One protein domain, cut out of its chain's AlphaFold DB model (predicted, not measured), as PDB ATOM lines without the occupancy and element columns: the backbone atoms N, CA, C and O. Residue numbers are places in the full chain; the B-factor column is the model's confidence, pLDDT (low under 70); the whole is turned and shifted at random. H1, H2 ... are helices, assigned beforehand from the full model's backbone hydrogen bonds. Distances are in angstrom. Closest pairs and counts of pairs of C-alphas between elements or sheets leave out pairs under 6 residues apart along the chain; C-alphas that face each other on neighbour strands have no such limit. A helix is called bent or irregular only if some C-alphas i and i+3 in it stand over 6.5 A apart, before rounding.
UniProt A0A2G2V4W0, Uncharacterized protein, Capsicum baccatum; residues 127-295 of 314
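AT A GLANCE: This is residues 127 to 295 of the 314 residues of an uncharacterized protein of Capsicum baccatum (UniProt A0A2G2V4W0). Four long helices, H1 to H4, stand as two helical hairpins side by side, H1 with H2 and H3 with H4, and the fifth, bent helix H5 crosses slantwise over the side made by H2 and H4. The four make a square in section, in the order H1, H2, H4, H3, and the last residues, 290 to 295, stick out free. The printed part has 169 residues with five named helices, H1 to H5 along the chain, and no named strand: all helix. H1, H2, H3, H4 and the arm H5b form an up-and-down bundle, each running against the one before. The whole is compact, with a radius of gyration of the C-alphas of 17.1 A, yet elongated, spanning 54 by 30 by 26 A.

HOW THE PARTS SIT: H1, residues 133 to 153, touches H2, residues 155 to 183, closest at the C-alphas of Leu 140 and His 179, 6.5 A, at a shallow tilt of 18 degrees, opposite ways. H1 touches H3, residues 189 to 216, closest at the C-alphas of Leu 143 and Ala 203, 6.3 A. H2 and H3 are only just apart, 8.3 A at the closest. H3 and H4, residues 224 to 255, are a hairpin at a shallow tilt of 2 degrees, closest at the C-alphas of Val 195 and Val 248, 5.8 A. H2 touches H4 at Leu 157 and Lys 227, their closest C-alphas, 5.4 A. H5, residues 262 to 294, was assigned as one helix by its hydrogen bonds but is bent, with C-alphas 273 and 276 6.9 A apart; its arms H5a, 262 to 273, and H5b, 276 to 294, stand at a steep tilt of 40 degrees. H5a touches H2, with residues 174 to 181 of H2 alone, closest at the C-alphas of Asp 177 and Phe 267, 6.9 A. H5b touches H4 at a steep tilt of 42 degrees, closest at the C-alphas of Leu 239 and Leu 286, 6.8 A, with residues 235 to 242 of H4 and 278 to 286 of H5b alone. Every O i to N i+4 pair is within hydrogen-bond range in H5a and H5b; the figures are 11 of 17 in H1, 21 of 25 in H2, 22 of 24 in H3 and 26 of 28 in H4.

IN THESE COORDINATES: H1 begins at C-alpha 133, (130.517, 263.661, 347.645), and is 31.0 A long; H2 is 31.6 A, with a kink of 98 degrees near residue 162. H3 is 39.7 A and H4 46.7 A, ending at C-alpha 255, (128.136, 276.877, 358.823). H5a is 16.7 A and H5b 27.2 A, ending at C-alpha 294, (98.960, 292.941, 336.707).

THE WHOLE: The C-alphas farthest apart, of Lys 221 and Lys 260, are 55.4 A apart. The printed part has no cut and no long link. The mean pLDDT of the printed part is 81.4; 29 residues are under 70, among them 153 to 162 and 216 to 227.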
ATOM      1  N   SER A 127     117.802 259.755 348.702       47.03
ATOM      2  CA  SER A 127     117.393 260.802 349.621       47.03
ATOM      3  C   SER A 127     118.647 261.610 349.905       47.03
ATOM      4  O   SER A 127     119.735 261.036 349.906       47.03
ATOM      5  N   SER A 128     118.559 262.912 350.162       51.31
ATOM      6  CA  SER A 128     119.734 263.706 350.556       51.31
ATOM      7  C   SER A 128     120.635 263.013 351.612       51.31
ATOM      8  O   SER A 128     121.812 263.336 351.746       51.31
ATOM      9  N   ALA A 129     120.104 262.013 352.328       52.91
ATOM     10  CA  ALA A 129     120.806 261.030 353.142       52.91
ATOM     11  C   ALA A 129     121.861 260.109 352.458       52.91
ATOM     12  O   ALA A 129     122.808 259.732 353.153       52.91
ATOM     13  N   THR A 130     121.735 259.711 351.184       61.50
ATOM     14  CA  THR A 130     122.563 258.667 350.529       61.50
ATOM     15  C   THR A 130     123.487 259.167 349.416       61.50
ATOM     16  O   THR A 130     124.448 258.466 349.109       61.50
ATOM     17  N   MET A 131     123.276 260.373 348.873       72.94
ATOM     18  CA  MET A 131     124.146 260.926 347.826       72.94
ATOM     19  C   MET A 131     125.591 261.131 348.325       72.94
ATOM     20  O   MET A 131     125.835 261.657 349.418       72.94
ATOM     21  N   THR A 132     126.555 260.696 347.520       79.31
ATOM     22  CA  THR A 132     127.999 260.765 347.795       79.31
ATOM     23  C   THR A 132     128.594 262.131 347.441       79.31
ATOM     24  O   THR A 132     128.001 262.917 346.702       79.31
ATOM     25  N   GLU A 133     129.787 262.426 347.970       81.00
ATOM     26  CA  GLU A 133     130.517 263.661 347.645       81.00
ATOM     27  C   GLU A 133     130.899 263.710 346.156       81.00
ATOM     28  O   GLU A 133     130.731 264.751 345.524       81.00
ATOM     29  N   ASP A 134     131.286 262.574 345.567       83.69
ATOM     30  CA  ASP A 134     131.611 262.467 344.139       83.69
ATOM     31  C   ASP A 134     130.398 262.771 343.246       83.69
ATOM     32  O   ASP A 134     130.497 263.551 342.301       83.69
ATOM     33  N   GLN A 135     129.214 262.243 343.583       80.81
ATOM     34  CA  GLN A 135     127.975 262.573 342.865       80.81
ATOM     35  C   GLN A 135     127.620 264.064 342.977       80.81
ATOM     36  O   GLN A 135     127.061 264.629 342.040       80.81
ATOM     37  N   LEU A 136     127.936 264.726 344.099       83.44
ATOM     38  CA  LEU A 136     127.712 266.169 344.238       83.44
ATOM     39  C   LEU A 136     128.669 266.975 343.365       83.44
ATOM     40  O   LEU A 136     128.245 267.942 342.734       83.44
ATOM     41  N   VAL A 137     129.940 266.583 343.319       87.38
ATOM     42  CA  VAL A 137     130.929 267.179 342.414       87.38
ATOM     43  C   VAL A 137     130.459 267.041 340.966       87.38
ATOM     44  O   VAL A 137     130.440 268.029 340.232       87.38
ATOM     45  N   GLU A 138     129.973 265.863 340.569       86.31
ATOM     46  CA  GLU A 138     129.409 265.656 339.232       86.31
ATOM     47  C   GLU A 138     128.157 266.509 338.964       86.31
ATOM     48  O   GLU A 138     128.063 267.127 337.902       86.31
ATOM     49  N   LEU A 139     127.217 266.596 339.916       86.12
ATOM     50  CA  LEU A 139     126.015 267.433 339.809       86.12
ATOM     51  C   LEU A 139     126.367 268.912 339.622       86.12
ATOM     52  O   LEU A 139     125.836 269.580 338.734       86.12
ATOM     53  N   LEU A 140     127.269 269.430 340.455       88.31
ATOM     54  CA  LEU A 140     127.735 270.811 340.375       88.31
ATOM     55  C   LEU A 140     128.470 271.067 339.058       88.31
ATOM     56  O   LEU A 140     128.239 272.096 338.424       88.31
ATOM     57  N   GLY A 141     129.284 270.114 338.601       88.25
ATOM     58  CA  GLY A 141     129.894 270.151 337.276       88.25
ATOM     59  C   GLY A 141     128.846 270.261 336.166       88.25
ATOM     60  O   GLY A 141     128.929 271.160 335.330       88.25
ATOM     61  N   ALA A 142     127.816 269.413 336.184       84.31
ATOM     62  CA  ALA A 142     126.728 269.450 335.205       84.31
ATOM     63  C   ALA A 142     125.951 270.779 335.241       84.31
ATOM     64  O   ALA A 142     125.656 271.360 334.194       84.31
ATOM     65  N   LEU A 143     125.664 271.301 336.436       86.56
ATOM     66  CA  LEU A 143     125.031 272.606 336.631       86.56
ATOM     67  C   LEU A 143     125.852 273.742 336.014       86.56
ATOM     68  O   LEU A 143     125.288 274.592 335.335       86.56
ATOM     69  N   LEU A 144     127.168 273.753 336.230       87.06
ATOM     70  CA  LEU A 144     128.065 274.815 335.768       87.06
ATOM     71  C   LEU A 144     128.275 274.810 334.253       87.06
ATOM     72  O   LEU A 144     128.486 275.863 333.656       87.06
ATOM     73  N   VAL A 145     128.197 273.641 333.620       82.75
ATOM     74  CA  VAL A 145     128.404 273.490 332.176       82.75
ATOM     75  C   VAL A 145     127.258 274.104 331.358       82.75
ATOM     76  O   VAL A 145     127.504 274.667 330.295       82.75
ATOM     77  N   ASN A 146     126.015 274.061 331.847       73.75
ATOM     78  CA  ASN A 146     124.842 274.517 331.089       73.75
ATOM     79  C   ASN A 146     124.809 276.039 330.811       73.75
ATOM     80  O   ASN A 146     124.652 276.422 329.651       73.75
ATOM     81  N   PRO A 147     125.027 276.933 331.798       70.69
ATOM     82  CA  PRO A 147     125.082 278.379 331.570       70.69
ATOM     83  C   PRO A 147     126.154 278.827 330.578       70.69
ATOM     84  O   PRO A 147     125.994 279.872 329.954       70.69
ATOM     85  N   HIS A 148     127.243 278.066 330.431       71.44
ATOM     86  CA  HIS A 148     128.304 278.378 329.471       71.44
ATOM     87  C   HIS A 148     127.869 278.205 328.012       71.44
ATOM     88  O   HIS A 148     128.419 278.877 327.140       71.44
ATOM     89  N   TYR A 149     126.891 277.338 327.741       71.31
ATOM     90  CA  TYR A 149     126.386 277.099 326.389       71.31
ATOM     91  C   TYR A 149     125.252 278.041 325.990       71.31
ATOM     92  O   TYR A 149     125.071 278.285 324.802       71.31
ATOM     93  N   LEU A 150     124.536 278.634 326.951       70.12
ATOM     94  CA  LEU A 150     123.396 279.514 326.659       70.12
ATOM     95  C   LEU A 150     123.706 280.641 325.656       70.12
ATOM     96  O   LEU A 150     122.916 280.817 324.730       70.12
ATOM     97  N   PRO A 151     124.844 281.361 325.734       65.44
ATOM     98  CA  PRO A 151     125.169 282.392 324.744       65.44
ATOM     99  C   PRO A 151     125.565 281.860 323.384       65.44
ATOM    100  O   PRO A 151     125.532 282.608 322.417       65.44
ATOM    101  N   LYS A 152     126.003 280.605 323.319       70.38
ATOM    102  CA  LYS A 152     126.481 279.991 322.085       70.38
ATOM    103  C   LYS A 152     125.342 279.415 321.257       70.38
ATOM    104  O   LYS A 152     125.411 279.408 320.040       70.38
ATOM    105  N   VAL A 153     124.296 278.959 321.941       64.31
ATOM    106  CA  VAL A 153     123.138 278.286 321.352       64.31
ATOM    107  C   VAL A 153     122.196 279.261 320.638       64.31
ATOM    108  O   VAL A 153     121.670 278.920 319.587       64.31
ATOM    109  N   ARG A 154     122.011 280.473 321.176       66.94
ATOM    110  CA  ARG A 154     121.482 281.638 320.443       66.94
ATOM    111  C   ARG A 154     121.925 282.931 321.139       66.94
ATOM    112  O   ARG A 154     121.264 283.413 322.059       66.94
ATOM    113  N   ALA A 155     123.025 283.522 320.676       64.44
ATOM    114  CA  ALA A 155     123.526 284.805 321.187       64.44
ATOM    115  C   ALA A 155     122.492 285.940 321.048       64.44
ATOM    116  O   ALA A 155     122.430 286.848 321.876       64.44
ATOM    117  N   GLU A 156     121.648 285.854 320.021       59.66
ATOM    118  CA  GLU A 156     120.609 286.829 319.682       59.66
ATOM    119  C   GLU A 156     119.461 286.861 320.696       59.66
ATOM    120  O   GLU A 156     118.952 287.938 320.998       59.66
ATOM    121  N   LEU A 157     119.127 285.721 321.318       57.47
ATOM    122  CA  LEU A 157     118.152 285.667 322.421       57.47
ATOM    123  C   LEU A 157     118.683 286.352 323.693       57.47
ATOM    124  O   LEU A 157     117.911 286.695 324.589       57.47
ATOM    125  N   LEU A 158     120.004 286.554 323.791       58.44
ATOM    126  CA  LEU A 158     120.645 287.191 324.941       58.44
ATOM    127  C   LEU A 158     120.960 288.680 324.745       58.44
ATOM    128  O   LEU A 158     121.296 289.366 325.712       58.44
ATOM    129  N   LEU A 159     120.840 289.210 323.524       55.72
ATOM    130  CA  LEU A 159     121.124 290.620 323.227       55.72
ATOM    131  C   LEU A 159     120.254 291.606 324.037       55.72
ATOM    132  O   LEU A 159     120.815 292.565 324.576       55.72
ATOM    133  N   PRO A 160     118.934 291.378 324.214       56.72
ATOM    134  CA  PRO A 160     118.103 292.210 325.088       56.72
ATOM    135  C   PRO A 160     118.400 292.009 326.581       56.72
ATOM    136  O   PRO A 160     117.983 292.821 327.405       56.72
ATOM    137  N   SER A 161     119.096 290.924 326.947       63.84
ATOM    138  CA  SER A 161     119.126 290.386 328.309       63.84
ATOM    139  C   SER A 161     120.492 290.448 328.998       63.84
ATOM    140  O   SER A 161     120.782 289.692 329.928       63.84
ATOM    141  N   ARG A 162     121.366 291.360 328.558       69.88
ATOM    142  CA  ARG A 162     122.744 291.465 329.058       69.88
ATOM    143  C   ARG A 162     122.830 291.492 330.590       69.88
ATOM    144  O   ARG A 162     123.673 290.800 331.150       69.88
ATOM    145  N   THR A 163     121.948 292.229 331.266       78.56
ATOM    146  CA  THR A 163     121.938 292.306 332.737       78.56
ATOM    147  C   THR A 163     121.467 291.002 333.385       78.56
ATOM    148  O   THR A 163     122.054 290.565 334.371       78.56
ATOM    149  N   GLN A 164     120.467 290.327 332.810       79.50
ATOM    150  CA  GLN A 164     119.980 289.016 333.250       79.50
ATOM    151  C   GLN A 164     121.065 287.952 333.091       79.50
ATOM    152  O   GLN A 164     121.287 287.145 333.991       79.50
ATOM    153  N   TYR A 165     121.761 287.950 331.957       79.81
ATOM    154  CA  TYR A 165     122.838 287.007 331.707       79.81
ATOM    155  C   TYR A 165     124.053 287.277 332.607       79.81
ATOM    156  O   TYR A 165     124.618 286.340 333.166       79.81
ATOM    157  N   GLU A 166     124.427 288.540 332.828       83.00
ATOM    158  CA  GLU A 166     125.456 288.907 333.811       83.00
ATOM    159  C   GLU A 166     125.058 288.454 335.228       83.00
ATOM    160  O   GLU A 166     125.871 287.875 335.951       83.00
ATOM    161  N   LEU A 167     123.789 288.623 335.610       86.19
ATOM    162  CA  LEU A 167     123.257 288.137 336.883       86.19
ATOM    163  C   LEU A 167     123.307 286.606 336.981       86.19
ATOM    164  O   LEU A 167     123.718 286.073 338.013       86.19
ATOM    165  N   LEU A 168     122.958 285.899 335.903       86.31
ATOM    166  CA  LEU A 168     123.086 284.446 335.796       86.31
ATOM    167  C   LEU A 168     124.544 284.020 336.013       86.31
ATOM    168  O   LEU A 168     124.825 283.172 336.858       86.31
ATOM    169  N   GLN A 169     125.485 284.650 335.307       85.00
ATOM    170  CA  GLN A 169     126.917 284.377 335.443       85.00
ATOM    171  C   GLN A 169     127.424 284.642 336.862       85.00
ATOM    172  O   GLN A 169     128.222 283.861 337.375       85.00
ATOM    173  N   ASN A 170     126.930 285.683 337.534       87.00
ATOM    174  CA  ASN A 170     127.284 285.967 338.924       87.00
ATOM    175  C   ASN A 170     126.775 284.878 339.880       87.00
ATOM    176  O   ASN A 170     127.526 284.409 340.737       87.00
ATOM    177  N   VAL A 171     125.527 284.425 339.712       88.19
ATOM    178  CA  VAL A 171     124.951 283.317 340.496       88.19
ATOM    179  C   VAL A 171     125.777 282.041 340.318       88.19
ATOM    180  O   VAL A 171     126.209 281.438 341.302       88.19
ATOM    181  N   PHE A 172     126.075 281.665 339.073       88.81
ATOM    182  CA  PHE A 172     126.870 280.473 338.776       88.81
ATOM    183  C   PHE A 172     128.360 280.628 339.113       88.81
ATOM    184  O   PHE A 172     129.027 279.639 339.410       88.81
ATOM    185  N   GLY A 173     128.885 281.853 339.159       89.19
ATOM    186  CA  GLY A 173     130.224 282.143 339.667       89.19
ATOM    187  C   GLY A 173     130.373 281.739 341.134       89.19
ATOM    188  O   GLY A 173     131.321 281.038 341.480       89.19
ATOM    189  N   ASN A 174     129.386 282.072 341.971       88.19
ATOM    190  CA  ASN A 174     129.372 281.650 343.377       88.19
ATOM    191  C   ASN A 174     129.276 280.124 343.517       88.19
ATOM    192  O   ASN A 174     129.925 279.533 344.382       88.19
ATOM    193  N   LEU A 175     128.496 279.478 342.644       89.50
ATOM    194  CA  LEU A 175     128.394 278.020 342.591       89.50
ATOM    195  C   LEU A 175     129.736 277.367 342.236       89.50
ATOM    196  O   LEU A 175     130.120 276.370 342.845       89.50
ATOM    197  N   ARG A 176     130.465 277.946 341.277       91.50
ATOM    198  CA  ARG A 176     131.795 277.485 340.859       91.50
ATOM    199  C   ARG A 176     132.806 277.598 341.990       91.50
ATOM    200  O   ARG A 176     133.571 276.661 342.215       91.50
ATOM    201  N   ASP A 177     132.795 278.716 342.706       91.69
ATOM    202  CA  ASP A 177     133.702 278.925 343.832       91.69
ATOM    203  C   ASP A 177     133.396 277.928 344.963       91.69
ATOM    204  O   ASP A 177     134.313 277.323 345.519       91.69
ATOM    205  N   PHE A 178     132.112 277.662 345.237       90.75
ATOM    206  CA  PHE A 178     131.695 276.634 346.194       90.75
ATOM    207  C   PHE A 178     132.117 275.219 345.763       90.75
ATOM    208  O   PHE A 178     132.655 274.459 346.569       90.75
ATOM    209  N   HIS A 179     131.920 274.875 344.489       91.25
ATOM    210  CA  HIS A 179     132.382 273.614 343.910       91.25
ATOM    211  C   HIS A 179     133.895 273.426 344.106       91.25
ATOM    212  O   HIS A 179     134.333 272.355 344.524       91.25
ATOM    213  N   GLY A 180     134.689 274.485 343.904       92.06
ATOM    214  CA  GLY A 180     136.128 274.469 344.177       92.06
ATOM    215  C   GLY A 180     136.465 274.136 345.634       92.06
ATOM    216  O   GLY A 180     137.380 273.357 345.888       92.06
ATOM    217  N   LEU A 181     135.692 274.645 346.601       92.00
ATOM    218  CA  LEU A 181     135.899 274.311 348.013       92.00
ATOM    219  C   LEU A 181     135.618 272.835 348.322       92.00
ATOM    220  O   LEU A 181     136.306 272.265 349.170       92.00
ATOM    221  N   ILE A 182     134.630 272.220 347.662       90.44
ATOM    222  CA  ILE A 182     134.365 270.780 347.806       90.44
ATOM    223  C   ILE A 182     135.541 269.978 347.253       90.44
ATOM    224  O   ILE A 182     136.094 269.151 347.972       90.44
ATOM    225  N   VAL A 183     135.957 270.257 346.014       90.69
ATOM    226  CA  VAL A 183     137.062 269.541 345.354       90.69
ATOM    227  C   VAL A 183     138.368 269.664 346.150       90.69
ATOM    228  O   VAL A 183     139.132 268.706 346.238       90.69
ATOM    229  N   ASN A 184     138.598 270.808 346.799       91.25
ATOM    230  CA  ASN A 184     139.769 271.039 347.648       91.25
ATOM    231  C   ASN A 184     139.652 270.436 349.063       91.25
ATOM    232  O   ASN A 184     140.553 270.631 349.881       91.25
ATOM    233  N   GLY A 185     138.550 269.758 349.403       89.88
ATOM    234  CA  GLY A 185     138.329 269.189 350.738       89.88
ATOM    235  C   GLY A 185     138.189 270.240 351.848       89.88
ATOM    236  O   GLY A 185     138.443 269.956 353.017       89.88
ATOM    237  N   CYS A 186     137.813 271.474 351.498       90.50
ATOM    238  CA  CYS A 186     137.674 272.592 352.437       90.50
ATOM    239  C   CYS A 186     136.314 272.637 353.147       90.50
ATOM    240  O   CYS A 186     136.131 273.444 354.065       90.50
ATOM    241  N   ILE A 187     135.355 271.814 352.713       89.44
ATOM    242  CA  ILE A 187     133.990 271.771 353.236       89.44
ATOM    243  C   ILE A 187     133.768 270.462 353.985       89.44
ATOM    244  O   ILE A 187     133.996 269.378 353.460       89.44
ATOM    245  N   GLU A 188     133.266 270.560 355.212       86.62
ATOM    246  CA  GLU A 188     132.874 269.389 355.986       86.62
ATOM    247  C   GLU A 188     131.617 268.729 355.408       86.62
ATOM    248  O   GLU A 188     130.668 269.402 354.989       86.62
ATOM    249  N   ARG A 189     131.549 267.398 355.507       84.44
ATOM    250  CA  ARG A 189     130.403 266.599 355.049       84.44
ATOM    251  C   ARG A 189     129.058 267.066 355.615       84.44
ATOM    252  O   ARG A 189     128.029 266.928 354.957       84.44
ATOM    253  N   GLN A 190     129.037 267.622 356.827       85.12
ATOM    254  CA  GLN A 190     127.806 268.155 357.413       85.12
ATOM    255  C   GLN A 190     127.293 269.388 356.659       85.12
ATOM    256  O   GLN A 190     126.095 269.482 356.404       85.12
ATOM    257  N   THR A 191     128.182 270.296 356.250       87.88
ATOM    258  CA  THR A 191     127.809 271.455 355.427       87.88
ATOM    259  C   THR A 191     127.298 271.007 354.066       87.88
ATOM    260  O   THR A 191     126.274 271.517 353.622       87.88
ATOM    261  N   ILE A 192     127.948 270.007 353.455       86.94
ATOM    262  CA  ILE A 192     127.500 269.389 352.197       86.94
ATOM    263  C   ILE A 192     126.050 268.896 352.312       86.94
ATOM    264  O   ILE A 192     125.217 269.234 351.473       86.94
ATOM    265  N   LYS A 193     125.714 268.172 353.386       86.38
ATOM    266  CA  LYS A 193     124.342 267.693 353.627       86.38
ATOM    267  C   LYS A 193     123.314 268.821 353.740       86.38
ATOM    268  O   LYS A 193     122.172 268.624 353.341       86.38
ATOM    269  N   CYS A 194     123.696 269.977 354.287       88.00
ATOM    270  CA  CYS A 194     122.796 271.124 354.424       88.00
ATOM    271  C   CYS A 194     122.496 271.807 353.084       88.00
ATOM    272  O   CYS A 194     121.369 272.233 352.874       88.00
ATOM    273  N   VAL A 195     123.484 271.921 352.193       89.19
ATOM    274  CA  VAL A 195     123.328 272.626 350.904       89.19
ATOM    275  C   VAL A 195     122.826 271.728 349.776       89.19
ATOM    276  O   VAL A 195     122.330 272.221 348.768       89.19
ATOM    277  N   LEU A 196     122.955 270.409 349.927       86.94
ATOM    278  CA  LEU A 196     122.594 269.441 348.898       86.94
ATOM    279  C   LEU A 196     121.145 269.589 348.380       86.94
ATOM    280  O   LEU A 196     120.981 269.647 347.158       86.94
ATOM    281  N   PRO A 197     120.108 269.698 349.237       86.69
ATOM    282  CA  PRO A 197     118.734 269.870 348.759       86.69
ATOM    283  C   PRO A 197     118.567 271.106 347.867       86.69
ATOM    284  O   PRO A 197     117.865 271.052 346.858       86.69
ATOM    285  N   GLU A 198     119.268 272.195 348.188       90.06
ATOM    286  CA  GLU A 198     119.225 273.432 347.411       90.06
ATOM    287  C   GLU A 198     119.881 273.260 346.033       90.06
ATOM    288  O   GLU A 198     119.340 273.715 345.026       90.06
ATOM    289  N   PHE A 199     121.003 272.538 345.926       88.12
ATOM    290  CA  PHE A 199     121.605 272.261 344.614       88.12
ATOM    291  C   PHE A 199     120.756 271.348 343.744       88.12
ATOM    292  O   PHE A 199     120.685 271.562 342.535       88.12
ATOM    293  N   GLN A 200     120.078 270.369 344.334       84.00
ATOM    294  CA  GLN A 200     119.146 269.520 343.593       84.00
ATOM    295  C   GLN A 200     117.948 270.330 343.086       84.00
ATOM    296  O   GLN A 200     117.566 270.206 341.925       84.00
ATOM    297  N   LEU A 201     117.418 271.235 343.912       85.38
ATOM    298  CA  LEU A 201     116.361 272.160 343.508       85.38
ATOM    299  C   LEU A 201     116.823 273.116 342.396       85.38
ATOM    300  O   LEU A 201     116.070 273.415 341.466       85.38
ATOM    301  N   MET A 202     118.068 273.596 342.460       89.44
ATOM    302  CA  MET A 202     118.670 274.395 341.392       89.44
ATOM    303  C   MET A 202     118.809 273.582 340.102       89.44
ATOM    304  O   MET A 202     118.443 274.080 339.040       89.44
ATOM    305  N   ALA A 203     119.274 272.334 340.191       84.62
ATOM    306  CA  ALA A 203     119.391 271.424 339.055       84.62
ATOM    307  C   ALA A 203     118.044 271.183 338.381       84.62
ATOM    308  O   ALA A 203     117.951 271.325 337.168       84.62
ATOM    309  N   GLU A 204     116.986 270.937 339.155       81.81
ATOM    310  CA  GLU A 204     115.625 270.808 338.632       81.81
ATOM    311  C   GLU A 204     115.193 272.062 337.853       81.81
ATOM    312  O   GLU A 204     114.732 271.973 336.711       81.81
ATOM    313  N   ARG A 205     115.382 273.250 338.442       85.81
ATOM    314  CA  ARG A 205     114.997 274.540 337.840       85.81
ATOM    315  C   ARG A 205     115.774 274.827 336.554       85.81
ATOM    316  O   ARG A 205     115.175 275.247 335.563       85.81
ATOM    317  N   VAL A 206     117.082 274.582 336.564       85.25
ATOM    318  CA  VAL A 206     117.975 274.805 335.418       85.25
ATOM    319  C   VAL A 206     117.716 273.779 334.323       85.25
ATOM    320  O   VAL A 206     117.602 274.162 333.164       85.25
ATOM    321  N   GLY A 207     117.550 272.499 334.659       80.44
ATOM    322  CA  GLY A 207     117.266 271.464 333.667       80.44
ATOM    323  C   GLY A 207     115.903 271.644 333.017       80.44
ATOM    324  O   GLY A 207     115.785 271.477 331.807       80.44
ATOM    325  N   HIS A 208     114.895 272.096 333.772       78.69
ATOM    326  CA  HIS A 208     113.621 272.506 333.187       78.69
ATOM    327  C   HIS A 208     113.795 273.632 332.168       78.69
ATOM    328  O   HIS A 208     113.208 273.584 331.091       78.69
ATOM    329  N   PHE A 209     114.567 274.666 332.502       81.69
ATOM    330  CA  PHE A 209     114.829 275.764 331.577       81.69
ATOM    331  C   PHE A 209     115.577 275.291 330.329       81.69
ATOM    332  O   PHE A 209     115.166 275.621 329.224       81.69
ATOM    333  N   CYS A 210     116.613 274.465 330.497       79.06
ATOM    334  CA  CYS A 210     117.369 273.899 329.383       79.06
ATOM    335  C   CYS A 210     116.471 273.057 328.465       79.06
ATOM    336  O   CYS A 210     116.579 273.160 327.248       79.06
ATOM    337  N   PHE A 211     115.541 272.282 329.034       74.69
ATOM    338  CA  PHE A 211     114.558 271.512 328.273       74.69
ATOM    339  C   PHE A 211     113.653 272.404 327.426       74.69
ATOM    340  O   PHE A 211     113.496 272.162 326.233       74.69
ATOM    341  N   VAL A 212     113.058 273.427 328.045       75.94
ATOM    342  CA  VAL A 212     112.179 274.331 327.304       75.94
ATOM    343  C   VAL A 212     112.988 275.016 326.206       75.94
ATOM    344  O   VAL A 212     112.580 274.972 325.054       75.94
ATOM    345  N   LEU A 213     114.186 275.520 326.514       76.94
ATOM    346  CA  LEU A 213     115.054 276.147 325.522       76.94
ATOM    347  C   LEU A 213     115.371 275.219 324.340       76.94
ATOM    348  O   LEU A 213     115.264 275.667 323.207       76.94
ATOM    349  N   LEU A 214     115.692 273.939 324.579       74.31
ATOM    350  CA  LEU A 214     115.929 272.963 323.508       74.31
ATOM    351  C   LEU A 214     114.736 272.851 322.546       74.31
ATOM    352  O   LEU A 214     114.953 272.819 321.341       74.31
ATOM    353  N   SER A 215     113.498 272.856 323.054       71.25
ATOM    354  CA  SER A 215     112.303 272.795 322.195       71.25
ATOM    355  C   SER A 215     112.101 274.040 321.317       71.25
ATOM    356  O   SER A 215     111.536 273.928 320.236       71.25
ATOM    357  N   TYR A 216     112.623 275.205 321.725       68.62
ATOM    358  CA  TYR A 216     112.613 276.426 320.901       68.62
ATOM    359  C   TYR A 216     113.692 276.435 319.817       68.62
ATOM    360  O   TYR A 216     113.585 277.170 318.841       68.62
ATOM    361  N   LEU A 217     114.742 275.620 319.946       66.12
ATOM    362  CA  LEU A 217     115.795 275.549 318.927       66.12
ATOM    363  C   LEU A 217     115.351 274.820 317.656       66.12
ATOM    364  O   LEU A 217     116.111 274.805 316.687       66.12
ATOM    365  N   LYS A 218     114.150 274.230 317.671       60.94
ATOM    366  CA  LYS A 218     113.550 273.474 316.574       60.94
ATOM    367  C   LYS A 218     113.048 274.351 315.427       60.94
ATOM    368  O   LYS A 218     113.122 273.924 314.279       60.94
ATOM    369  N   ASP A 219     112.530 275.543 315.722       57.28
ATOM    370  CA  ASP A 219     111.969 276.432 314.703       57.28
ATOM    371  C   ASP A 219     113.034 277.448 314.253       57.28
ATOM    372  O   ASP A 219     113.524 278.268 315.031       57.28
ATOM    373  N   GLU A 220     113.425 277.381 312.976       54.97
ATOM    374  CA  GLU A 220     114.333 278.341 312.317       54.97
ATOM    375  C   GLU A 220     113.651 279.687 312.014       54.97
ATOM    376  O   GLU A 220     114.224 280.551 311.349       54.97
ATOM    377  N   LYS A 221     112.407 279.883 312.459       54.66
ATOM    378  CA  LYS A 221     111.713 281.148 312.258       54.66
ATOM    379  C   LYS A 221     112.261 282.172 313.239       54.66
ATOM    380  O   LYS A 221     112.128 282.042 314.447       54.66
ATOM    381  N   ASP A 222     112.940 283.175 312.702       53.84
ATOM    382  CA  ASP A 222     113.411 284.330 313.460       53.84
ATOM    383  C   ASP A 222     112.266 285.347 313.597       53.84
ATOM    384  O   ASP A 222     112.296 286.430 313.011       53.84
ATOM    385  N   ASP A 223     111.210 284.965 314.320       61.44
ATOM    386  CA  ASP A 223     110.099 285.862 314.625       61.44
ATOM    387  C   ASP A 223     110.389 286.587 315.958       61.44
ATOM    388  O   ASP A 223     110.824 285.988 316.941       61.44
ATOM    389  N   GLU A 224     110.159 287.907 316.023       62.12
ATOM    390  CA  GLU A 224     110.398 288.737 317.229       62.12
ATOM    391  C   GLU A 224     109.653 288.231 318.486       62.12
ATOM    392  O   GLU A 224     110.041 288.530 319.616       62.12
ATOM    393  N   GLU A 225     108.597 287.437 318.301       63.94
ATOM    394  CA  GLU A 225     107.839 286.785 319.372       63.94
ATOM    395  C   GLU A 225     108.678 285.726 320.120       63.94
ATOM    396  O   GLU A 225     108.636 285.670 321.352       63.94
ATOM    397  N   ASP A 226     109.544 284.989 319.415       64.31
ATOM    398  CA  ASP A 226     110.414 283.958 320.003       64.31
ATOM    399  C   ASP A 226     111.519 284.569 320.885       64.31
ATOM    400  O   ASP A 226     111.941 283.987 321.892       64.31
ATOM    401  N   LYS A 227     111.971 285.785 320.543       66.94
ATOM    402  CA  LYS A 227     112.961 286.552 321.324       66.94
ATOM    403  C   LYS A 227     112.389 286.995 322.671       66.94
ATOM    404  O   LYS A 227     113.050 286.842 323.702       66.94
ATOM    405  N   GLU A 228     111.156 287.496 322.679       71.31
ATOM    406  CA  GLU A 228     110.449 287.900 323.902       71.31
ATOM    407  C   GLU A 228     110.129 286.701 324.807       71.31
ATOM    408  O   GLU A 228     110.257 286.780 326.035       71.31
ATOM    409  N   GLU A 229     109.780 285.553 324.225       73.06
ATOM    410  CA  GLU A 229     109.520 284.344 324.999       73.06
ATOM    411  C   GLU A 229     110.796 283.794 325.656       73.06
ATOM    412  O   GLU A 229     110.803 283.516 326.861       73.06
ATOM    413  N   ALA A 230     111.914 283.733 324.926       71.50
ATOM    414  CA  ALA A 230     113.209 283.353 325.493       71.50
ATOM    415  C   ALA A 230     113.674 284.275 326.619       71.50
ATOM    416  O   ALA A 230     114.167 283.811 327.656       71.50
ATOM    417  N   TYR A 231     113.469 285.578 326.447       76.06
ATOM    418  CA  TYR A 231     113.728 286.560 327.487       76.06
ATOM    419  C   TYR A 231     112.884 286.290 328.743       76.06
ATOM    420  O   TYR A 231     113.416 286.225 329.857       76.06
ATOM    421  N   SER A 232     111.579 286.067 328.570       79.88
ATOM    422  CA  SER A 232     110.654 285.728 329.657       79.88
ATOM    423  C   SER A 232     111.087 284.457 330.399       79.88
ATOM    424  O   SER A 232     111.115 284.425 331.634       79.88
ATOM    425  N   MET A 233     111.529 283.431 329.665       80.62
ATOM    426  CA  MET A 233     112.053 282.191 330.239       80.62
ATOM    427  C   MET A 233     113.316 282.412 331.075       80.62
ATOM    428  O   MET A 233     113.429 281.843 332.164       80.62
ATOM    429  N   LEU A 234     114.251 283.241 330.604       81.62
ATOM    430  CA  LEU A 234     115.474 283.560 331.341       81.62
ATOM    431  C   LEU A 234     115.167 284.333 332.629       81.62
ATOM    432  O   LEU A 234     115.701 284.005 333.691       81.62
ATOM    433  N   VAL A 235     114.272 285.324 332.568       83.94
ATOM    434  CA  VAL A 235     113.812 286.058 333.758       83.94
ATOM    435  C   VAL A 235     113.148 285.103 334.749       83.94
ATOM    436  O   VAL A 235     113.465 285.129 335.940       83.94
ATOM    437  N   HIS A 236     112.279 284.208 334.276       86.62
ATOM    438  CA  HIS A 236     111.630 283.206 335.122       86.62
ATOM    439  C   HIS A 236     112.628 282.238 335.763       86.62
ATOM    440  O   HIS A 236     112.488 281.899 336.942       86.62
ATOM    441  N   LEU A 237     113.660 281.815 335.025       88.62
ATOM    442  CA  LEU A 237     114.748 281.016 335.583       88.62
ATOM    443  C   LEU A 237     115.443 281.776 336.711       88.62
ATOM    444  O   LEU A 237     115.577 281.221 337.799       88.62
ATOM    445  N   LEU A 238     115.854 283.027 336.485       89.00
ATOM    446  CA  LEU A 238     116.528 283.856 337.492       89.00
ATOM    447  C   LEU A 238     115.685 284.013 338.756       89.00
ATOM    448  O   LEU A 238     116.191 283.804 339.860       89.00
ATOM    449  N   LEU A 239     114.387 284.287 338.597       90.56
ATOM    450  CA  LEU A 239     113.456 284.394 339.719       90.56
ATOM    451  C   LEU A 239     113.368 283.099 340.534       90.56
ATOM    452  O   LEU A 239     113.127 283.133 341.740       90.56
ATOM    453  N   LYS A 240     113.598 281.952 339.893       91.06
ATOM    454  CA  LYS A 240     113.651 280.651 340.551       91.06
ATOM    455  C   LYS A 240     115.026 280.356 341.149       91.06
ATOM    456  O   LYS A 240     115.087 279.876 342.271       91.06
ATOM    457  N   ILE A 241     116.141 280.594 340.472       91.94
ATOM    458  CA  ILE A 241     117.451 280.132 340.974       91.94
ATOM    459  C   ILE A 241     118.101 281.097 341.965       91.94
ATOM    460  O   ILE A 241     118.844 280.643 342.831       91.94
ATOM    461  N   ILE A 242     117.822 282.405 341.890       91.19
ATOM    462  CA  ILE A 242     118.447 283.380 342.793       91.19
ATOM    463  C   ILE A 242     118.060 283.126 344.257       91.19
ATOM    464  O   ILE A 242     118.973 283.073 345.079       91.19
ATOM    465  N   PRO A 243     116.782 282.886 344.618       91.62
ATOM    466  CA  PRO A 243     116.426 282.549 345.998       91.62
ATOM    467  C   PRO A 243     117.178 281.327 346.534       91.62
ATOM    468  O   PRO A 243     117.681 281.362 347.650       91.62
ATOM    469  N   VAL A 244     117.319 280.283 345.710       92.06
ATOM    470  CA  VAL A 244     118.072 279.064 346.058       92.06
ATOM    471  C   VAL A 244     119.543 279.394 346.278       92.06
ATOM    472  O   VAL A 244     120.149 278.980 347.260       92.06
ATOM    473  N   SER A 245     120.126 280.198 345.385       90.06
ATOM    474  CA  SER A 245     121.510 280.636 345.520       90.06
ATOM    475  C   SER A 245     121.729 281.455 346.791       90.06
ATOM    476  O   SER A 245     122.735 281.245 347.461       90.06
ATOM    477  N   LEU A 246     120.813 282.361 347.141       89.44
ATOM    478  CA  LEU A 246     120.893 283.160 348.367       89.44
ATOM    479  C   LEU A 246     120.778 282.284 349.623       89.44
ATOM    480  O   LEU A 246     121.511 282.515 350.585       89.44
ATOM    481  N   GLU A 247     119.933 281.251 349.601       91.19
ATOM    482  CA  GLU A 247     119.827 280.278 350.695       91.19
ATOM    483  C   GLU A 247     121.135 279.492 350.869       91.19
ATOM    484  O   GLU A 247     121.693 279.440 351.968       91.19
ATOM    485  N   VAL A 248     121.719 278.983 349.776       89.56
ATOM    486  CA  VAL A 248     123.044 278.335 349.799       89.56
ATOM    487  C   VAL A 248     124.101 279.271 350.390       89.56
ATOM    488  O   VAL A 248     124.895 278.853 351.238       89.56
ATOM    489  N   MET A 249     124.112 280.545 349.985       87.81
ATOM    490  CA  MET A 249     125.045 281.539 350.526       87.81
ATOM    491  C   MET A 249     124.849 281.760 352.027       87.81
ATOM    492  O   MET A 249     125.836 281.885 352.761       87.81
ATOM    493  N   HIS A 250     123.600 281.799 352.495       88.88
ATOM    494  CA  HIS A 250     123.268 281.955 353.907       88.88
ATOM    495  C   HIS A 250     123.737 280.751 354.736       88.88
ATOM    496  O   HIS A 250     124.417 280.930 355.755       88.88
ATOM    497  N   ILE A 251     123.457 279.533 354.260       90.25
ATOM    498  CA  ILE A 251     123.908 278.279 354.877       90.25
ATOM    499  C   ILE A 251     125.437 278.259 354.962       90.25
ATOM    500  O   ILE A 251     125.994 278.025 356.036       90.25
ATOM    501  N   CYS A 252     126.128 278.568 353.861       88.69
ATOM    502  CA  CYS A 252     127.588 278.610 353.822       88.69
ATOM    503  C   CYS A 252     128.151 279.646 354.801       88.69
ATOM    504  O   CYS A 252     129.033 279.329 355.593       88.69
ATOM    505  N   SER A 253     127.613 280.866 354.798       87.00
ATOM    506  CA  SER A 253     128.072 281.949 355.679       87.00
ATOM    507  C   SER A 253     127.902 281.616 357.159       87.00
ATOM    508  O   SER A 253     128.686 282.080 357.987       87.00
ATOM    509  N   THR A 254     126.891 280.816 357.499       89.94
ATOM    510  CA  THR A 254     126.607 280.397 358.874       89.94
ATOM    511  C   THR A 254     127.470 279.206 359.283       89.94
ATOM    512  O   THR A 254     128.188 279.285 360.281       89.94
ATOM    513  N   ASN A 255     127.462 278.133 358.489       90.25
ATOM    514  CA  ASN A 255     128.136 276.877 358.823       90.25
ATOM    515  C   ASN A 255     129.661 276.968 358.691       90.25
ATOM    516  O   ASN A 255     130.386 276.307 359.428       90.25
ATOM    517  N   LEU A 256     130.166 277.811 357.788       90.25
ATOM    518  CA  LEU A 256     131.600 277.948 357.534       90.25
ATOM    519  C   LEU A 256     132.250 279.104 358.305       90.25
ATOM    520  O   LEU A 256     133.459 279.306 358.205       90.25
ATOM    521  N   LYS A 257     131.482 279.849 359.113       88.00
ATOM    522  CA  LYS A 257     131.949 281.052 359.824       88.00
ATOM    523  C   LYS A 257     133.171 280.811 360.714       88.00
ATOM    524  O   LYS A 257     134.010 281.693 360.857       88.00
ATOM    525  N   ALA A 258     133.243 279.639 361.343       88.69
ATOM    526  CA  ALA A 258     134.330 279.262 362.245       88.69
ATOM    527  C   ALA A 258     135.499 278.556 361.532       88.69
ATOM    528  O   ALA A 258     136.465 278.161 362.191       88.69
ATOM    529  N   SER A 259     135.421 278.377 360.208       90.12
ATOM    530  CA  SER A 259     136.467 277.704 359.443       90.12
ATOM    531  C   SER A 259     137.783 278.474 359.520       90.12
ATOM    532  O   SER A 259     137.828 279.695 359.375       90.12
ATOM    533  N   LYS A 260     138.878 277.736 359.719       92.19
ATOM    534  CA  LYS A 260     140.246 278.276 359.691       92.19
ATOM    535  C   LYS A 260     140.852 278.272 358.284       92.19
ATOM    536  O   LYS A 260     141.984 278.718 358.117       92.19
ATOM    537  N   SER A 261     140.135 277.751 357.283       93.50
ATOM    538  CA  SER A 261     140.621 277.701 355.903       93.50
ATOM    539  C   SER A 261     140.658 279.103 355.295       93.50
ATOM    540  O   SER A 261     139.656 279.819 355.263       93.50
ATOM    541  N   ALA A 262     141.823 279.485 354.768       93.44
ATOM    542  CA  ALA A 262     141.986 280.747 354.054       93.44
ATOM    543  C   ALA A 262     141.124 280.798 352.779       93.44
ATOM    544  O   ALA A 262     140.640 281.867 352.414       93.44
ATOM    545  N   GLU A 263     140.909 279.656 352.120       93.81
ATOM    546  CA  GLU A 263     140.062 279.552 350.925       93.81
ATOM    547  C   GLU A 263     138.602 279.831 351.269       93.81
ATOM    548  O   GLU A 263     137.964 280.666 350.631       93.81
ATOM    549  N   VAL A 264     138.117 279.224 352.355       92.94
ATOM    550  CA  VAL A 264     136.768 279.456 352.883       92.94
ATOM    551  C   VAL A 264     136.590 280.914 353.308       92.94
ATOM    552  O   VAL A 264     135.573 281.529 352.995       92.94
ATOM    553  N   GLY A 265     137.594 281.508 353.962       92.56
ATOM    554  CA  GLY A 265     137.568 282.926 354.323       92.56
ATOM    555  C   GLY A 265     137.465 283.857 353.107       92.56
ATOM    556  O   GLY A 265     136.707 284.828 353.140       92.56
ATOM    557  N   ARG A 266     138.188 283.555 352.015       93.00
ATOM    558  CA  ARG A 266     138.071 284.301 350.747       93.00
ATOM    559  C   ARG A 266     136.685 284.147 350.128       93.00
ATOM    560  O   ARG A 266     136.084 285.159 349.782       93.00
ATOM    561  N   PHE A 267     136.175 282.921 350.068       92.25
ATOM    562  CA  PHE A 267     134.848 282.625 349.537       92.25
ATOM    563  C   PHE A 267     133.741 283.379 350.283       92.25
ATOM    564  O   PHE A 267     132.958 284.088 349.658       92.25
ATOM    565  N   ILE A 268     133.715 283.331 351.622       91.06
ATOM    566  CA  ILE A 268     132.714 284.061 352.424       91.06
ATOM    567  C   ILE A 268     132.775 285.568 352.139       91.06
ATOM    568  O   ILE A 268     131.738 286.216 352.002       91.06
ATOM    569  N   LYS A 269     133.982 286.134 352.017       91.06
ATOM    570  CA  LYS A 269     134.150 287.554 351.687       91.06
ATOM    571  C   LYS A 269     133.584 287.888 350.302       91.06
ATOM    572  O   LYS A 269     132.911 288.907 350.170       91.06
ATOM    573  N   GLN A 270     133.833 287.047 349.299       90.19
ATOM    574  CA  GLN A 270     133.282 287.220 347.951       90.19
ATOM    575  C   GLN A 270     131.752 287.125 347.956       90.19
ATOM    576  O   GLN A 270     131.094 288.011 347.414       90.19
ATOM    577  N   LEU A 271     131.183 286.136 348.655       87.38
ATOM    578  CA  LEU A 271     129.731 286.000 348.800       87.38
ATOM    579  C   LEU A 271     129.097 287.254 349.411       87.38
ATOM    580  O   LEU A 271     128.107 287.769 348.893       87.38
ATOM    581  N   GLN A 272     129.679 287.771 350.495       86.94
ATOM    582  CA  GLN A 272     129.196 288.978 351.172       86.94
ATOM    583  C   GLN A 272     129.272 290.226 350.288       86.94
ATOM    584  O   GLN A 272     128.431 291.111 350.414       86.94
ATOM    585  N   GLN A 273     130.269 290.302 349.405       89.31
ATOM    586  CA  GLN A 273     130.419 291.408 348.463       89.31
ATOM    587  C   GLN A 273     129.419 291.318 347.304       89.31
ATOM    588  O   GLN A 273     128.878 292.344 346.908       89.31
ATOM    589  N   ALA A 274     129.143 290.115 346.792       86.75
ATOM    590  CA  ALA A 274     128.248 289.915 345.652       86.75
ATOM    591  C   ALA A 274     126.753 289.903 346.030       86.75
ATOM    592  O   ALA A 274     125.907 290.296 345.229       86.75
ATOM    593  N   SER A 275     126.411 289.469 347.249       86.38
ATOM    594  CA  SER A 275     125.015 289.276 347.678       86.38
ATOM    595  C   SER A 275     124.129 290.526 347.567       86.38
ATOM    596  O   SER A 275     123.006 290.385 347.085       86.38
ATOM    597  N   PRO A 276     124.569 291.738 347.971       89.62
ATOM    598  CA  PRO A 276     123.729 292.931 347.878       89.62
ATOM    599  C   PRO A 276     123.335 293.274 346.441       89.62
ATOM    600  O   PRO A 276     122.182 293.623 346.195       89.62
ATOM    601  N   ASP A 277     124.269 293.141 345.498       88.69
ATOM    602  CA  ASP A 277     124.009 293.400 344.083       88.69
ATOM    603  C   ASP A 277     123.068 292.338 343.503       88.69
ATOM    604  O   ASP A 277     122.057 292.692 342.904       88.69
ATOM    605  N   ILE A 278     123.320 291.049 343.770       87.62
ATOM    606  CA  ILE A 278     122.444 289.947 343.328       87.62
ATOM    607  C   ILE A 278     121.018 290.127 343.866       87.62
ATOM    608  O   ILE A 278     120.048 289.976 343.121       87.62
ATOM    609  N   LEU A 279     120.879 290.480 345.147       89.31
ATOM    610  CA  LEU A 279     119.581 290.720 345.773       89.31
ATOM    611  C   LEU A 279     118.878 291.939 345.166       89.31
ATOM    612  O   LEU A 279     117.674 291.884 344.925       89.31
ATOM    613  N   ARG A 280     119.607 293.031 344.905       91.00
ATOM    614  CA  ARG A 280     119.043 294.224 344.263       91.00
ATOM    615  C   ARG A 280     118.482 293.886 342.884       91.00
ATOM    616  O   ARG A 280     117.319 294.191 342.632       91.00
ATOM    617  N   GLU A 281     119.273 293.246 342.024       89.31
ATOM    618  CA  GLU A 281     118.828 292.897 340.668       89.31
ATOM    619  C   GLU A 281     117.643 291.920 340.701       89.31
ATOM    620  O   GLU A 281     116.661 292.100 339.981       89.31
ATOM    621  N   TYR A 282     117.665 290.936 341.607       87.50
ATOM    622  CA  TYR A 282     116.530 290.037 341.823       87.50
ATOM    623  C   TYR A 282     115.246 290.786 342.183       87.50
ATOM    624  O   TYR A 282     114.193 290.513 341.607       87.50
ATOM    625  N   LEU A 283     115.316 291.744 343.112       90.44
ATOM    626  CA  LEU A 283     114.152 292.529 343.521       90.44
ATOM    627  C   LEU A 283     113.613 293.392 342.374       90.44
ATOM    628  O   LEU A 283     112.396 293.491 342.227       90.44
ATOM    629  N   ILE A 284     114.490 293.961 341.541       89.31
ATOM    630  CA  ILE A 284     114.096 294.714 340.341       89.31
ATOM    631  C   ILE A 284     113.339 293.800 339.367       89.31
ATOM    632  O   ILE A 284     112.231 294.135 338.942       89.31
ATOM    633  N   HIS A 285     113.883 292.620 339.056       85.81
ATOM    634  CA  HIS A 285     113.220 291.662 338.167       85.81
ATOM    635  C   HIS A 285     111.895 291.150 338.738       85.81
ATOM    636  O   HIS A 285     110.916 291.036 337.999       85.81
ATOM    637  N   LEU A 286     111.831 290.890 340.046       88.06
ATOM    638  CA  LEU A 286     110.611 290.444 340.715       88.06
ATOM    639  C   LEU A 286     109.519 291.515 340.641       88.06
ATOM    640  O   LEU A 286     108.378 291.208 340.296       88.06
ATOM    641  N   GLN A 287     109.868 292.776 340.909       87.75
ATOM    642  CA  GLN A 287     108.944 293.901 340.785       87.75
ATOM    643  C   GLN A 287     108.441 294.059 339.348       87.75
ATOM    644  O   GLN A 287     107.231 294.160 339.140       87.75
ATOM    645  N   GLN A 288     109.334 294.023 338.355       84.81
ATOM    646  CA  GLN A 288     108.951 294.143 336.947       84.81
ATOM    647  C   GLN A 288     108.021 293.003 336.512       84.81
ATOM    648  O   GLN A 288     106.998 293.249 335.873       84.81
ATOM    649  N   HIS A 289     108.335 291.766 336.900       83.12
ATOM    650  CA  HIS A 289     107.506 290.596 336.616       83.12
ATOM    651  C   HIS A 289     106.106 290.729 337.237       83.12
ATOM    652  O   HIS A 289     105.102 290.468 336.576       83.12
ATOM    653  N   MET A 290     106.017 291.191 338.489       85.31
ATOM    654  CA  MET A 290     104.731 291.440 339.150       85.31
ATOM    655  C   MET A 290     103.913 292.531 338.446       85.31
ATOM    656  O   MET A 290     102.713 292.357 338.253       85.31
ATOM    657  N   ILE A 291     104.543 293.637 338.038       82.38
ATOM    658  CA  ILE A 291     103.869 294.740 337.335       82.38
ATOM    659  C   ILE A 291     103.327 294.271 335.977       82.38
ATOM    660  O   ILE A 291     102.172 294.549 335.650       82.38
ATOM    661  N   ASN A 292     104.125 293.519 335.216       79.19
ATOM    662  CA  ASN A 292     103.724 292.978 333.917       79.19
ATOM    663  C   ASN A 292     102.563 291.975 334.042       79.19
ATOM    664  O   ASN A 292     101.669 291.968 333.202       79.19
ATOM    665  N   GLY A 293     102.524 291.173 335.112       69.88
ATOM    666  CA  GLY A 293     101.413 290.251 335.376       69.88
ATOM    667  C   GLY A 293     100.092 290.938 335.760       69.88
ATOM    668  O   GLY A 293      99.024 290.365 335.555       69.88
ATOM    669  N   ILE A 294     100.145 292.161 336.301       73.12
ATOM    670  CA  ILE A 294      98.960 292.941 336.707       73.12
ATOM    671  C   ILE A 294      98.367 293.730 335.531       73.12
ATOM    672  O   ILE A 294      97.153 293.926 335.476       73.12
ATOM    673  N   ASN A 295      99.202 294.159 334.580       55.94
ATOM    674  CA  ASN A 295      98.781 294.865 333.373       55.94
ATOM    675  C   ASN A 295      98.840 293.921 332.159       55.94
ATOM    676  O   ASN A 295      99.817 293.985 331.412       55.94
TER     677      ASN A 295